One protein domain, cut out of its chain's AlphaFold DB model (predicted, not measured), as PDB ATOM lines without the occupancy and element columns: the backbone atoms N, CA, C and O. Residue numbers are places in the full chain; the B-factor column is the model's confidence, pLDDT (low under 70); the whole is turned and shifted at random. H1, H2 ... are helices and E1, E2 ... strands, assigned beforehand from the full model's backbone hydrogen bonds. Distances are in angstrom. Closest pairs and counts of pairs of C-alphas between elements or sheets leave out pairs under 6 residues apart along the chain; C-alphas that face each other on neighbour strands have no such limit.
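AT A GLANCE: This is residues 110 to 134 and 142 to 219 of the 329 residues of an uncharacterized protein of Sporothrix insectorum RCEF 264 (UniProt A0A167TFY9). Mostly loops, with little regular structure: short strands E1 and E2 meet in the middle, H2 packs on E1, and H3 folds back from H2. The printed part has 103 residues, 40 in named elements, in the order E1, E2, E3, H1, H2, H3, of mixed class. It is compact, with a radius of gyration of the C-alphas of 13.5 A and spans of 35 by 32 by 20 A.

IN THESE COORDINATES: E1 is residues 128 to 130, from C-alpha 128 at (-1.979, -28.814, -17.340); E2 is 145 to 147, E3 157 to 159 and H1 164 to 167. H2, 182 to 198, is 24.4 A long. H3, 204 to 213, is 15.1 A long and ends at C-alpha 213 at (14.214, -28.401, -14.083).

HOW THE PARTS SIT: E1 and E2 meet only at a point, where C-alphas 129 and 146 face each other at 4.8 A. The closest C-alphas of E1 and H2, Ile 128 and Phe 189, are 6.2 A apart. H2 touches H3 with residues 193 to 197 alone, closest at the C-alphas of Lys 197 and Trp 204, 6.0 A. They form a helical hairpin, opposite ways at a shallow tilt of 34.8 degrees, only just short of steep. E3 pairs with no named strand; its residues 157 to 159 pair antiparallel with 162 to 163. E2 and E3 are apart. Every O i to N i+4 pair is within hydrogen-bond range in H2, 5 of 6 in H3; H1 is too short for one.

THE WHOLE: Residues 135 to 141 are not printed; C-alphas 134 and 142 are 12.6 A apart across the cut. The link H1 to H2 is long. Residues 110 to 134, 142 to 143 and 214 to 219 have pLDDT under 70.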
ATOM      1  N   GLU A 110     -13.870 -39.094 -23.200       32.53
ATOM      2  CA  GLU A 110     -13.327 -38.059 -24.065       32.53
ATOM      3  C   GLU A 110     -12.530 -37.025 -23.253       32.53
ATOM      4  O   GLU A 110     -13.085 -36.282 -22.444       32.53
ATOM      5  N   VAL A 111     -11.212 -36.959 -23.461       30.44
ATOM      6  CA  VAL A 111     -10.377 -35.880 -22.917       30.44
ATOM      7  C   VAL A 111     -10.094 -34.905 -24.050       30.44
ATOM      8  O   VAL A 111      -9.077 -34.986 -24.736       30.44
ATOM      9  N   LEU A 112     -11.006 -33.954 -24.260       31.25
ATOM     10  CA  LEU A 112     -10.623 -32.721 -24.934       31.25
ATOM     11  C   LEU A 112      -9.626 -31.984 -24.032       31.25
ATOM     12  O   LEU A 112      -9.872 -31.789 -22.841       31.25
ATOM     13  N   LEU A 113      -8.526 -31.506 -24.618       36.00
ATOM     14  CA  LEU A 113      -7.685 -30.444 -24.054       36.00
ATOM     15  C   LEU A 113      -8.496 -29.133 -24.057       36.00
ATOM     16  O   LEU A 113      -8.211 -28.182 -24.777       36.00
ATOM     17  N   SER A 114      -9.574 -29.106 -23.282       34.19
ATOM     18  CA  SER A 114     -10.403 -27.935 -23.083       34.19
ATOM     19  C   SER A 114      -9.851 -27.165 -21.896       34.19
ATOM     20  O   SER A 114      -9.775 -27.667 -20.773       34.19
ATOM     21  N   VAL A 115      -9.532 -25.895 -22.124       38.31
ATOM     22  CA  VAL A 115      -9.670 -24.895 -21.067       38.31
ATOM     23  C   VAL A 115     -11.165 -24.845 -20.755       38.31
ATOM     24  O   VAL A 115     -11.923 -24.146 -21.420       38.31
ATOM     25  N   VAL A 116     -11.613 -25.679 -19.817       35.84
ATOM     26  CA  VAL A 116     -13.008 -25.688 -19.379       35.84
ATOM     27  C   VAL A 116     -13.201 -24.450 -18.509       35.84
ATOM     28  O   VAL A 116     -12.735 -24.386 -17.369       35.84
ATOM     29  N   GLU A 117     -13.864 -23.436 -19.060       36.53
ATOM     30  CA  GLU A 117     -14.448 -22.368 -18.256       36.53
ATOM     31  C   GLU A 117     -15.752 -22.888 -17.640       36.53
ATOM     32  O   GLU A 117     -16.721 -23.134 -18.362       36.53
ATOM     33  N   PRO A 118     -15.824 -23.095 -16.314       35.69
ATOM     34  CA  PRO A 118     -17.065 -23.508 -15.689       35.69
ATOM     35  C   PRO A 118     -18.094 -22.379 -15.805       35.69
ATOM     36  O   PRO A 118     -17.905 -21.280 -15.277       35.69
ATOM     37  N   ALA A 119     -19.228 -22.691 -16.436       37.94
ATOM     38  CA  ALA A 119     -20.311 -21.758 -16.750       37.94
ATOM     39  C   ALA A 119     -20.987 -21.092 -15.531       37.94
ATOM     40  O   ALA A 119     -21.854 -20.241 -15.702       37.94
ATOM     41  N   LEU A 120     -20.630 -21.463 -14.292       35.69
ATOM     42  CA  LEU A 120     -21.409 -21.099 -13.103       35.69
ATOM     43  C   LEU A 120     -20.678 -20.259 -12.051       35.69
ATOM     44  O   LEU A 120     -21.308 -19.880 -11.062       35.69
ATOM     45  N   ARG A 121     -19.388 -19.923 -12.214       41.25
ATOM     46  CA  ARG A 121     -18.696 -19.100 -11.199       41.25
ATOM     47  C   ARG A 121     -17.404 -18.408 -11.639       41.25
ATOM     48  O   ARG A 121     -16.504 -18.290 -10.823       41.25
ATOM     49  N   GLY A 122     -17.277 -17.966 -12.892       41.91
ATOM     50  CA  GLY A 122     -16.188 -17.066 -13.328       41.91
ATOM     51  C   GLY A 122     -14.753 -17.516 -13.000       41.91
ATOM     52  O   GLY A 122     -13.846 -16.693 -12.956       41.91
ATOM     53  N   GLY A 123     -14.539 -18.802 -12.713       45.03
ATOM     54  CA  GLY A 123     -13.261 -19.340 -12.274       45.03
ATOM     55  C   GLY A 123     -12.693 -20.228 -13.360       45.03
ATOM     56  O   GLY A 123     -13.021 -21.407 -13.398       45.03
ATOM     57  N   SER A 124     -11.843 -19.683 -14.228       47.81
ATOM     58  CA  SER A 124     -11.146 -20.474 -15.246       47.81
ATOM     59  C   SER A 124     -10.340 -21.594 -14.566       47.81
ATOM     60  O   SER A 124      -9.534 -21.343 -13.658       47.81
ATOM     61  N   THR A 125     -10.606 -22.847 -14.949       49.38
ATOM     62  CA  THR A 125      -9.912 -24.026 -14.415       49.38
ATOM     63  C   THR A 125      -8.849 -24.431 -15.427       49.38
ATOM     64  O   THR A 125      -9.159 -24.756 -16.567       49.38
ATOM     65  N   CYS A 126      -7.578 -24.354 -15.034       49.03
ATOM     66  CA  CYS A 126      -6.457 -24.696 -15.908       49.03
ATOM     67  C   CYS A 126      -5.995 -26.118 -15.581       49.03
ATOM     68  O   CYS A 126      -5.421 -26.342 -14.517       49.03
ATOM     69  N   ILE A 127      -6.251 -27.068 -16.478       54.66
ATOM     70  CA  ILE A 127      -5.675 -28.414 -16.408       54.66
ATOM     71  C   ILE A 127      -4.398 -28.394 -17.248       54.66
ATOM     72  O   ILE A 127      -4.429 -28.016 -18.418       54.66
ATOM     73  N   ILE A 128      -3.266 -28.756 -16.647       54.97
ATOM     74  CA  ILE A 128      -1.979 -28.814 -17.340       54.97
ATOM     75  C   ILE A 128      -1.702 -30.273 -17.670       54.97
ATOM     76  O   ILE A 128      -1.495 -31.090 -16.785       54.97
ATOM     77  N   SER A 129      -1.688 -30.606 -18.952       49.88
ATOM     78  CA  SER A 129      -1.224 -31.919 -19.394       49.88
ATOM     79  C   SER A 129       0.302 -31.891 -19.483       49.88
ATOM     80  O   SER A 129       0.853 -31.029 -20.171       49.88
ATOM     81  N   SER A 130       0.995 -32.786 -18.775       44.72
ATOM     82  CA  SER A 130       2.459 -32.843 -18.773       44.72
ATOM     83  C   SER A 130       2.948 -34.158 -19.366       44.72
ATOM     84  O   SER A 130       2.754 -35.224 -18.799       44.72
ATOM     85  N   LEU A 131       3.654 -34.087 -20.491       46.88
ATOM     86  CA  LEU A 131       4.400 -35.224 -21.025       46.88
ATOM     87  C   LEU A 131       5.711 -35.363 -20.235       46.88
ATOM     88  O   LEU A 131       6.767 -34.921 -20.680       46.88
ATOM     89  N   SER A 132       5.666 -35.904 -19.016       40.03
ATOM     90  CA  SER A 132       6.901 -36.294 -18.329       40.03
ATOM     91  C   SER A 132       6.724 -37.300 -17.198       40.03
ATOM     92  O   SER A 132       6.204 -36.994 -16.128       40.03
ATOM     93  N   ARG A 133       7.354 -38.459 -17.390       35.44
ATOM     94  CA  ARG A 133       8.220 -39.069 -16.378       35.44
ATOM     95  C   ARG A 133       9.583 -39.342 -17.016       35.44
ATOM     96  O   ARG A 133       9.620 -39.969 -18.071       35.44
ATOM     97  N   PRO A 134      10.703 -38.917 -16.414       45.56
ATOM     98  CA  PRO A 134      12.009 -39.431 -16.796       45.56
ATOM     99  C   PRO A 134      12.316 -40.753 -16.066       45.56
ATOM    100  O   PRO A 134      11.866 -40.941 -14.935       45.56
ATOM    101  N   ASN A 142       5.317 -43.481 -25.758       55.72
ATOM    102  CA  ASN A 142       4.248 -42.564 -26.157       55.72
ATOM    103  C   ASN A 142       3.240 -42.265 -25.029       55.72
ATOM    104  O   ASN A 142       2.233 -41.602 -25.281       55.72
ATOM    105  N   ASP A 143       3.513 -42.709 -23.802       68.19
ATOM    106  CA  ASP A 143       2.593 -42.656 -22.672       68.19
ATOM    107  C   ASP A 143       2.606 -41.264 -22.022       68.19
ATOM    108  O   ASP A 143       3.184 -41.026 -20.952       68.19
ATOM    109  N   GLY A 144       1.969 -40.302 -22.685       76.50
ATOM    110  CA  GLY A 144       1.643 -39.024 -22.069       76.50
ATOM    111  C   GLY A 144       0.631 -39.238 -20.953       76.50
ATOM    112  O   GLY A 144      -0.461 -39.725 -21.213       76.50
ATOM    113  N   HIS A 145       0.979 -38.870 -19.724       85.19
ATOM    114  CA  HIS A 145       0.057 -38.920 -18.591       85.19
ATOM    115  C   HIS A 145      -0.393 -37.502 -18.215       85.19
ATOM    116  O   HIS A 145       0.366 -36.545 -18.339       85.19
ATOM    117  N   THR A 146      -1.618 -37.332 -17.740       87.88
ATOM    118  CA  THR A 146      -2.094 -36.061 -17.182       87.88
ATOM    119  C   THR A 146      -1.597 -35.868 -15.746       87.88
ATOM    120  O   THR A 146      -1.564 -36.816 -14.967       87.88
ATOM    121  N   ASP A 147      -1.222 -34.638 -15.380       86.69
ATOM    122  CA  ASP A 147      -0.834 -34.260 -14.008       86.69
ATOM    123  C   ASP A 147      -1.777 -33.154 -13.527       86.69
ATOM    124  O   ASP A 147      -1.898 -32.094 -14.147       86.69
ATOM    125  N   VAL A 148      -2.483 -33.381 -12.421       89.88
ATOM    126  CA  VAL A 148      -3.345 -32.352 -11.831       89.88
ATOM    127  C   VAL A 148      -2.512 -31.489 -10.897       89.88
ATOM    128  O   VAL A 148      -2.401 -31.718  -9.689       89.88
ATOM    129  N   VAL A 149      -1.960 -30.445 -11.504       84.44
ATOM    130  CA  VAL A 149      -0.921 -29.588 -10.936       84.44
ATOM    131  C   VAL A 149      -1.380 -28.763  -9.725       84.44
ATOM    132  O   VAL A 149      -0.602 -28.539  -8.798       84.44
ATOM    133  N   SER A 150      -2.640 -28.315  -9.692       84.38
ATOM    134  CA  SER A 150      -3.173 -27.532  -8.569       84.38
ATOM    135  C   SER A 150      -4.029 -28.404  -7.637       84.38
ATOM    136  O   SER A 150      -4.970 -29.054  -8.094       84.38
ATOM    137  N   PRO A 151      -3.781 -28.400  -6.314       85.44
ATOM    138  CA  PRO A 151      -4.642 -29.102  -5.360       85.44
ATOM    139  C   PRO A 151      -6.080 -28.574  -5.370       85.44
ATOM    140  O   PRO A 151      -7.020 -29.340  -5.164       85.44
ATOM    141  N   ASP A 152      -6.247 -27.280  -5.650       85.31
ATOM    142  CA  ASP A 152      -7.530 -26.580  -5.577       85.31
ATOM    143  C   ASP A 152      -8.515 -27.060  -6.650       85.31
ATOM    144  O   ASP A 152      -9.724 -26.999  -6.446       85.31
ATOM    145  N   ILE A 153      -8.009 -27.559  -7.785       87.44
ATOM    146  CA  ILE A 153      -8.853 -28.018  -8.895       87.44
ATOM    147  C   ILE A 153      -9.221 -29.496  -8.788       87.44
ATOM    148  O   ILE A 153     -10.140 -29.927  -9.470       87.44
ATOM    149  N   ARG A 154      -8.563 -30.276  -7.916       90.19
ATOM    150  CA  ARG A 154      -8.769 -31.734  -7.794       90.19
ATOM    151  C   ARG A 154     -10.228 -32.121  -7.534       90.19
ATOM    152  O   ARG A 154     -10.670 -33.176  -7.980       90.19
ATOM    153  N   ASN A 155     -10.969 -31.268  -6.834       92.69
ATOM    154  CA  ASN A 155     -12.380 -31.488  -6.511       92.69
ATOM    155  C   ASN A 155     -13.335 -30.663  -7.389       92.69
ATOM    156  O   ASN A 155     -14.526 -30.600  -7.095       92.69
ATOM    157  N   THR A 156     -12.833 -30.014  -8.439       91.44
ATOM    158  CA  THR A 156     -13.665 -29.287  -9.396       91.44
ATOM    159  C   THR A 156     -14.227 -30.276 -10.419       91.44
ATOM    160  O   THR A 156     -13.456 -31.075 -10.961       91.44
ATOM    161  N   PRO A 157     -15.543 -30.252 -10.698       92.12
ATOM    162  CA  PRO A 157     -16.113 -31.055 -11.769       92.12
ATOM    163  C   PRO A 157     -15.637 -30.529 -13.129       92.12
ATOM    164  O   PRO A 157     -15.692 -29.321 -13.369       92.12
ATOM    165  N   TYR A 158     -15.160 -31.418 -14.002       86.50
ATOM    166  CA  TYR A 158     -14.761 -31.065 -15.375       86.50
ATOM    167  C   TYR A 158     -15.775 -31.547 -16.420       86.50
ATOM    168  O   TYR A 158     -15.949 -30.899 -17.448       86.50
ATOM    169  N   VAL A 159     -16.485 -32.636 -16.124       90.50
ATOM    170  CA  VAL A 159     -17.654 -33.149 -16.852       90.50
ATOM    171  C   VAL A 159     -18.734 -33.460 -15.809       90.50
ATOM    172  O   VAL A 159     -18.429 -33.557 -14.615       90.50
ATOM    173  N   LEU A 160     -20.000 -33.558 -16.228       92.19
ATOM    174  CA  LEU A 160     -21.082 -34.013 -15.351       92.19
ATOM    175  C   LEU A 160     -20.651 -35.335 -14.687       92.19
ATOM    176  O   LEU A 160     -20.247 -36.261 -15.380       92.19
ATOM    177  N   ASP A 161     -20.663 -35.366 -13.356       93.00
ATOM    178  CA  ASP A 161     -20.274 -36.510 -12.516       93.00
ATOM    179  C   ASP A 161     -18.783 -36.903 -12.475       93.00
ATOM    180  O   ASP A 161     -18.439 -37.856 -11.778       93.00
ATOM    181  N   HIS A 162     -17.880 -36.136 -13.098       92.94
ATOM    182  CA  HIS A 162     -16.438 -36.417 -13.060       92.94
ATOM    183  C   HIS A 162     -15.613 -35.284 -12.447       92.94
ATOM    184  O   HIS A 162     -15.732 -34.113 -12.824       92.94
ATOM    185  N   LEU A 163     -14.727 -35.636 -11.509       94.88
ATOM    186  CA  LEU A 163     -13.861 -34.696 -10.790       94.88
ATOM    187  C   LEU A 163     -12.455 -34.651 -11.380       94.88
ATOM    188  O   LEU A 163     -11.901 -35.681 -11.747       94.88
ATOM    189  N   ALA A 164     -11.812 -33.478 -11.386       92.31
ATOM    190  CA  ALA A 164     -10.507 -33.329 -12.036       92.31
ATOM    191  C   ALA A 164      -9.428 -34.273 -11.475       92.31
ATOM    192  O   ALA A 164      -8.542 -34.675 -12.215       92.31
ATOM    193  N   LYS A 165      -9.500 -34.681 -10.199       95.19
ATOM    194  CA  LYS A 165      -8.592 -35.692  -9.620       95.19
ATOM    195  C   LYS A 165      -8.599 -37.032 -10.363       95.19
ATOM    196  O   LYS A 165      -7.621 -37.758 -10.268       95.19
ATOM    197  N   GLU A 166      -9.681 -37.371 -11.063       94.88
ATOM    198  CA  GLU A 166      -9.792 -38.608 -11.847       94.88
ATOM    199  C   GLU A 166      -8.931 -38.573 -13.107       94.88
ATOM    200  O   GLU A 166      -8.637 -39.634 -13.656       94.88
ATOM    201  N   LEU A 167      -8.515 -37.372 -13.527       92.56
ATOM    202  CA  LEU A 167      -7.558 -37.155 -14.600       92.56
ATOM    203  C   LEU A 167      -6.116 -37.333 -14.112       92.56
ATOM    204  O   LEU A 167      -5.238 -37.545 -14.930       92.56
ATOM    205  N   ASP A 168      -5.818 -37.261 -12.813       92.44
ATOM    206  CA  ASP A 168      -4.431 -37.352 -12.333       92.44
ATOM    207  C   ASP A 168      -3.845 -38.745 -12.629       92.44
ATOM    208  O   ASP A 168      -4.363 -39.763 -12.171       92.44
ATOM    209  N   GLY A 169      -2.777 -38.799 -13.426       90.31
ATOM    210  CA  GLY A 169      -2.130 -40.038 -13.858       90.31
ATOM    211  C   GLY A 169      -2.882 -40.845 -14.921       90.31
ATOM    212  O   GLY A 169      -2.516 -41.995 -15.151       90.31
ATOM    213  N   ARG A 170      -3.918 -40.296 -15.568       92.38
ATOM    214  CA  ARG A 170      -4.551 -40.938 -16.735       92.38
ATOM    215  C   ARG A 170      -3.690 -40.765 -17.981       92.38
ATOM    216  O   ARG A 170      -3.014 -39.754 -18.132       92.38
ATOM    217  N   GLU A 171      -3.732 -41.739 -18.879       89.44
ATOM    218  CA  GLU A 171      -3.095 -41.629 -20.191       89.44
ATOM    219  C   GLU A 171      -3.890 -40.680 -21.102       89.44
ATOM    220  O   GLU A 171      -5.123 -40.728 -21.154       89.44
ATOM    221  N   LEU A 172      -3.184 -39.813 -21.824       84.75
ATOM    222  CA  LEU A 172      -3.748 -38.946 -22.852       84.75
ATOM    223  C   LEU A 172      -3.971 -39.746 -24.130       84.75
ATOM    224  O   LEU A 172      -3.053 -39.946 -24.925       84.75
ATOM    225  N   VAL A 173      -5.220 -40.142 -24.350       85.00
ATOM    226  CA  VAL A 173      -5.649 -40.747 -25.610       85.00
ATOM    227  C   VAL A 173      -6.177 -39.648 -26.525       85.00
ATOM    228  O   VAL A 173      -7.162 -38.979 -26.212       85.00
ATOM    229  N   PHE A 174      -5.511 -39.443 -27.661       80.81
ATOM    230  CA  PHE A 174      -6.010 -38.545 -28.699       80.81
ATOM    231  C   PHE A 174      -7.145 -39.234 -29.454       80.81
ATOM    232  O   PHE A 174      -6.998 -40.373 -29.886       80.81
ATOM    233  N   LEU A 175      -8.270 -38.536 -29.623       80.19
ATOM    234  CA  LEU A 175      -9.442 -39.068 -30.331       80.19
ATOM    235  C   LEU A 175      -9.180 -39.309 -31.825       80.19
ATOM    236  O   LEU A 175      -9.857 -40.123 -32.440       80.19
ATOM    237  N   ASN A 176      -8.195 -38.610 -32.390       80.75
ATOM    238  CA  ASN A 176      -7.801 -38.707 -33.788       80.75
ATOM    239  C   ASN A 176      -6.304 -39.020 -33.889       80.75
ATOM    240  O   ASN A 176      -5.519 -38.609 -33.030       80.75
ATOM    241  N   ASP A 177      -5.891 -39.594 -35.020       81.50
ATOM    242  CA  ASP A 177      -4.469 -39.749 -35.376       81.50
ATOM    243  C   ASP A 177      -3.747 -38.395 -35.535       81.50
ATOM    244  O   ASP A 177      -2.517 -38.306 -35.507       81.50
ATOM    245  N   LYS A 178      -4.520 -37.307 -35.650       81.25
ATOM    246  CA  LYS A 178      -4.031 -35.928 -35.658       81.25
ATOM    247  C   LYS A 178      -3.634 -35.493 -34.249       81.25
ATOM    248  O   LYS A 178      -4.437 -34.946 -33.492       81.25
ATOM    249  N   ARG A 179      -2.363 -35.702 -33.907       78.69
ATOM    250  CA  ARG A 179      -1.777 -35.159 -32.676       78.69
ATOM    251  C   ARG A 179      -1.619 -33.638 -32.796       78.69
ATOM    252  O   ARG A 179      -1.174 -33.158 -33.840       78.69
ATOM    253  N   PRO A 180      -1.933 -32.863 -31.743       80.44
ATOM    254  CA  PRO A 180      -1.632 -31.442 -31.735       80.44
ATOM    255  C   PRO A 180      -0.121 -31.236 -31.861       80.44
ATOM    256  O   PRO A 180       0.676 -31.923 -31.219       80.44
ATOM    257  N   VAL A 181       0.266 -30.260 -32.681       80.06
ATOM    258  CA  VAL A 181       1.672 -29.907 -32.893       80.06
ATOM    259  C   VAL A 181       2.306 -29.541 -31.548       80.06
ATOM    260  O   VAL A 181       1.745 -28.748 -30.789       80.06
ATOM    261  N   SER A 182       3.502 -30.059 -31.252       78.62
ATOM    262  CA  SER A 182       4.187 -29.862 -29.959       78.62
ATOM    263  C   SER A 182       4.322 -28.390 -29.549       78.62
ATOM    264  O   SER A 182       4.300 -28.056 -28.367       78.62
ATOM    265  N   ARG A 183       4.417 -27.492 -30.536       77.56
ATOM    266  CA  ARG A 183       4.461 -26.034 -30.348       77.56
ATOM    267  C   ARG A 183       3.189 -25.485 -29.694       77.56
ATOM    268  O   ARG A 183       3.279 -24.620 -28.827       77.56
ATOM    269  N   LEU A 184       2.026 -26.006 -30.080       79.88
ATOM    270  CA  LEU A 184       0.732 -25.618 -29.522       79.88
ATOM    271  C   LEU A 184       0.598 -26.103 -28.073       79.88
ATOM    272  O   LEU A 184       0.195 -25.339 -27.198       79.88
ATOM    273  N   LEU A 185       1.006 -27.345 -27.799       82.31
ATOM    274  CA  LEU A 185       1.018 -27.892 -26.438       82.31
ATOM    275  C   LEU A 185       1.932 -27.084 -25.511       82.31
ATOM    276  O   LEU A 185       1.530 -26.733 -24.403       82.31
ATOM    277  N   TYR A 186       3.130 -26.730 -25.987       82.19
ATOM    278  CA  TYR A 186       4.051 -25.873 -25.245       82.19
ATOM    279  C   TYR A 186       3.433 -24.508 -24.926       82.19
ATOM    280  O   TYR A 186       3.523 -24.035 -23.795       82.19
ATOM    281  N   PHE A 187       2.777 -23.884 -25.906       80.69
ATOM    282  CA  PHE A 187       2.094 -22.613 -25.697       80.69
ATOM    283  C   PHE A 187       1.034 -22.712 -24.588       80.69
ATOM    284  O   PHE A 187       1.072 -21.939 -23.629       80.69
ATOM    285  N   HIS A 188       0.132 -23.694 -24.669       82.44
ATOM    286  CA  HIS A 188      -0.907 -23.879 -23.653       82.44
ATOM    287  C   HIS A 188      -0.329 -24.176 -22.271       82.44
ATOM    288  O   HIS A 188      -0.839 -23.670 -21.271       82.44
ATOM    289  N   PHE A 189       0.758 -24.944 -22.213       84.38
ATOM    290  CA  PHE A 189       1.487 -25.206 -20.982       84.38
ATOM    291  C   PHE A 189       1.998 -23.908 -20.338       84.38
ATOM    292  O   PHE A 189       1.698 -23.642 -19.172       84.38
ATOM    293  N   VAL A 190       2.700 -23.060 -21.099       82.94
ATOM    294  CA  VAL A 190       3.215 -21.776 -20.593       82.94
ATOM    295  C   VAL A 190       2.070 -20.864 -20.155       82.94
ATOM    296  O   VAL A 190       2.105 -20.322 -19.052       82.94
ATOM    297  N   MET A 191       1.012 -20.746 -20.960       82.56
ATOM    298  CA  MET A 191      -0.145 -19.920 -20.606       82.56
ATOM    299  C   MET A 191      -0.833 -20.392 -19.331       82.56
ATOM    300  O   MET A 191      -1.250 -19.566 -18.520       82.56
ATOM    301  N   ALA A 192      -0.938 -21.700 -19.115       85.25
ATOM    302  CA  ALA A 192      -1.513 -22.233 -17.891       85.25
ATOM    303  C   ALA A 192      -0.658 -21.895 -16.658       85.25
ATOM    304  O   ALA A 192      -1.210 -21.532 -15.617       85.25
ATOM    305  N   LEU A 193       0.675 -21.939 -16.774       84.19
ATOM    306  CA  LEU A 193       1.581 -21.507 -15.706       84.19
ATOM    307  C   LEU A 193       1.432 -20.014 -15.397       84.19
ATOM    308  O   LEU A 193       1.346 -19.642 -14.224       84.19
ATOM    309  N   VAL A 194       1.364 -19.171 -16.430       82.25
ATOM    310  CA  VAL A 194       1.179 -17.719 -16.284       82.25
ATOM    311  C   VAL A 194      -0.164 -17.405 -15.623       82.25
ATOM    312  O   VAL A 194      -0.188 -16.697 -14.619       82.25
ATOM    313  N   ARG A 195      -1.262 -18.008 -16.093       82.81
ATOM    314  CA  ARG A 195      -2.599 -17.869 -15.486       82.81
ATOM    315  C   ARG A 195      -2.614 -18.282 -14.016       82.81
ATOM    316  O   ARG A 195      -3.263 -17.645 -13.192       82.81
ATOM    317  N   MET A 196      -1.897 -19.349 -13.667       84.12
ATOM    318  CA  MET A 196      -1.809 -19.822 -12.285       84.12
ATOM    319  C   MET A 196      -1.145 -18.789 -11.365       84.12
ATOM    320  O   MET A 196      -1.613 -18.589 -10.241       84.12
ATOM    321  N   LYS A 197      -0.085 -18.127 -11.852       83.19
ATOM    322  CA  LYS A 197       0.592 -17.026 -11.155       83.19
ATOM    323  C   LYS A 197      -0.321 -15.803 -11.035       83.19
ATOM    324  O   LYS A 197      -0.426 -15.256  -9.943       83.19
ATOM    325  N   ASP A 198      -0.977 -15.413 -12.123       81.38
ATOM    326  CA  ASP A 198      -1.820 -14.212 -12.192       81.38
ATOM    327  C   ASP A 198      -3.038 -14.291 -11.257       81.38
ATOM    328  O   ASP A 198      -3.279 -13.407 -10.440       81.38
ATOM    329  N   VAL A 199      -3.724 -15.439 -11.245       85.12
ATOM    330  CA  VAL A 199      -4.840 -15.708 -10.319       85.12
ATOM    331  C   VAL A 199      -4.361 -15.885  -8.865       85.12
ATOM    332  O   VAL A 199      -5.171 -15.977  -7.944       85.12
ATOM    333  N   GLY A 200      -3.046 -15.954  -8.624       85.19
ATOM    334  CA  GLY A 200      -2.482 -16.159  -7.290       85.19
ATOM    335  C   GLY A 200      -2.851 -17.518  -6.689       85.19
ATOM    336  O   GLY A 200      -3.057 -17.627  -5.479       85.19
ATOM    337  N   ARG A 201      -2.967 -18.562  -7.522       86.62
ATOM    338  CA  ARG A 201      -3.366 -19.911  -7.080       86.62
ATOM    339  C   ARG A 201      -2.392 -20.455  -6.041       86.62
ATOM    340  O   ARG A 201      -1.178 -20.331  -6.185       86.62
ATOM    341  N   ARG A 202      -2.893 -21.112  -4.996       89.00
ATOM    342  CA  ARG A 202      -2.016 -21.661  -3.956       89.00
ATOM    343  C   ARG A 202      -1.110 -22.742  -4.551       89.00
ATOM    344  O   ARG A 202      -1.566 -23.590  -5.312       89.00
ATOM    345  N   GLY A 203       0.174 -22.717  -4.195       85.88
ATOM    346  CA  GLY A 203       1.141 -23.703  -4.682       85.88
ATOM    347  C   GLY A 203       1.784 -23.369  -6.037       85.88
ATOM    348  O   GLY A 203       2.534 -24.186  -6.568       85.88
ATOM    349  N   TRP A 204       1.490 -22.203  -6.634       86.88
ATOM    350  CA  TRP A 204       1.990 -21.868  -7.973       86.88
ATOM    351  C   TRP A 204       3.525 -21.841  -8.051       86.88
ATOM    352  O   TRP A 204       4.091 -22.224  -9.071       86.88
ATOM    353  N   ARG A 205       4.216 -21.445  -6.974       87.81
ATOM    354  CA  ARG A 205       5.687 -21.378  -6.932       87.81
ATOM    355  C   ARG A 205       6.315 -22.766  -6.967       87.81
ATOM    356  O   ARG A 205       7.296 -22.979  -7.667       87.81
ATOM    357  N   GLU A 206       5.737 -23.706  -6.231       88.69
ATOM    358  CA  GLU A 206       6.178 -25.095  -6.131       88.69
ATOM    359  C   GLU A 206       5.971 -25.828  -7.456       88.69
ATOM    360  O   GLU A 206       6.845 -26.558  -7.922       88.69
ATOM    361  N   VAL A 207       4.823 -25.584  -8.088       86.75
ATOM    362  CA  VAL A 207       4.508 -26.050  -9.439       86.75
ATOM    363  C   VAL A 207       5.540 -25.542 -10.438       86.75
ATOM    364  O   VAL A 207       6.115 -26.320 -11.195       86.75
ATOM    365  N   TRP A 208       5.799 -24.237 -10.424       84.38
ATOM    366  CA  TRP A 208       6.775 -23.621 -11.311       84.38
ATOM    367  C   TRP A 208       8.179 -24.181 -11.085       84.38
ATOM    368  O   TRP A 208       8.848 -24.546 -12.046       84.38
ATOM    369  N   ALA A 209       8.604 -24.319  -9.828       84.81
ATOM    370  CA  ALA A 209       9.903 -24.887  -9.482       84.81
ATOM    371  C   ALA A 209      10.064 -26.326 -10.001       84.81
ATOM    372  O   ALA A 209      11.136 -26.688 -10.482       84.81
ATOM    373  N   ARG A 210       8.993 -27.133  -9.977       83.31
ATOM    374  CA  ARG A 210       9.000 -28.504 -10.516       83.31
ATOM    375  C   ARG A 210       9.313 -28.531 -12.015       83.31
ATOM    376  O   ARG A 210      10.118 -29.350 -12.457       83.31
ATOM    377  N   TYR A 211       8.706 -27.625 -12.778       80.88
ATOM    378  CA  TYR A 211       8.901 -27.521 -14.227       80.88
ATOM    379  C   TYR A 211      10.074 -26.627 -14.637       80.88
ATOM    380  O   TYR A 211      10.376 -26.507 -15.818       80.88
ATOM    381  N   TYR A 212      10.770 -26.009 -13.686       70.00
ATOM    382  CA  TYR A 212      11.989 -25.268 -13.993       70.00
ATOM    383  C   TYR A 212      13.108 -26.220 -14.438       70.00
ATOM    384  O   TYR A 212      13.835 -25.953 -15.393       70.00
ATOM    385  N   SER A 213      13.219 -27.370 -13.767       72.81
ATOM    386  CA  SER A 213      14.214 -28.401 -14.083       72.81
ATOM    387  C   SER A 213      13.729 -29.388 -15.143       72.81
ATOM    388  O   SER A 213      14.522 -29.895 -15.932       72.81
ATOM    389  N   GLN A 214      12.427 -29.678 -15.156       69.25
ATOM    390  CA  GLN A 214      11.823 -30.576 -16.131       69.25
ATOM    391  C   GLN A 214      11.415 -29.738 -17.334       69.25
ATOM    392  O   GLN A 214      10.531 -28.904 -17.217       69.25
ATOM    393  N   ARG A 215      12.055 -29.934 -18.487       68.31
ATOM    394  CA  ARG A 215      11.605 -29.349 -19.755       68.31
ATOM    395  C   ARG A 215      10.653 -30.355 -20.418       68.31
ATOM    396  O   ARG A 215      11.143 -31.203 -21.159       68.31
ATOM    397  N   PRO A 216       9.330 -30.327 -20.134       63.97
ATOM    398  CA  PRO A 216       8.393 -31.361 -20.593       63.97
ATOM    399  C   PRO A 216       8.236 -31.396 -22.116       63.97
ATOM    400  O   PRO A 216       7.772 -32.385 -22.671       63.97
ATOM    401  N   PHE A 217       8.636 -30.325 -22.797       68.12
ATOM    402  CA  PHE A 217       8.683 -30.252 -24.247       68.12
ATOM    403  C   PHE A 217      10.105 -29.892 -24.689       68.12
ATOM    404  O   PHE A 217      10.795 -29.161 -23.964       68.12
ATOM    405  N   PRO A 218      10.546 -30.349 -25.877       66.19
ATOM    406  CA  PRO A 218      11.767 -29.850 -26.497       66.19
ATOM    407  C   PRO A 218      11.734 -28.322 -26.500       66.19
ATOM    408  O   PRO A 218      10.685 -27.745 -26.801       66.19
ATOM    409  N   MET A 219      12.850 -27.667 -26.149       60.62
ATOM    410  CA  MET A 219      12.904 -26.205 -26.179       60.62
ATOM    411  C   MET A 219      12.468 -25.738 -27.564       60.62
ATOM    412  O   MET A 219      13.128 -26.077 -28.549       60.62
TER     413      MET A 219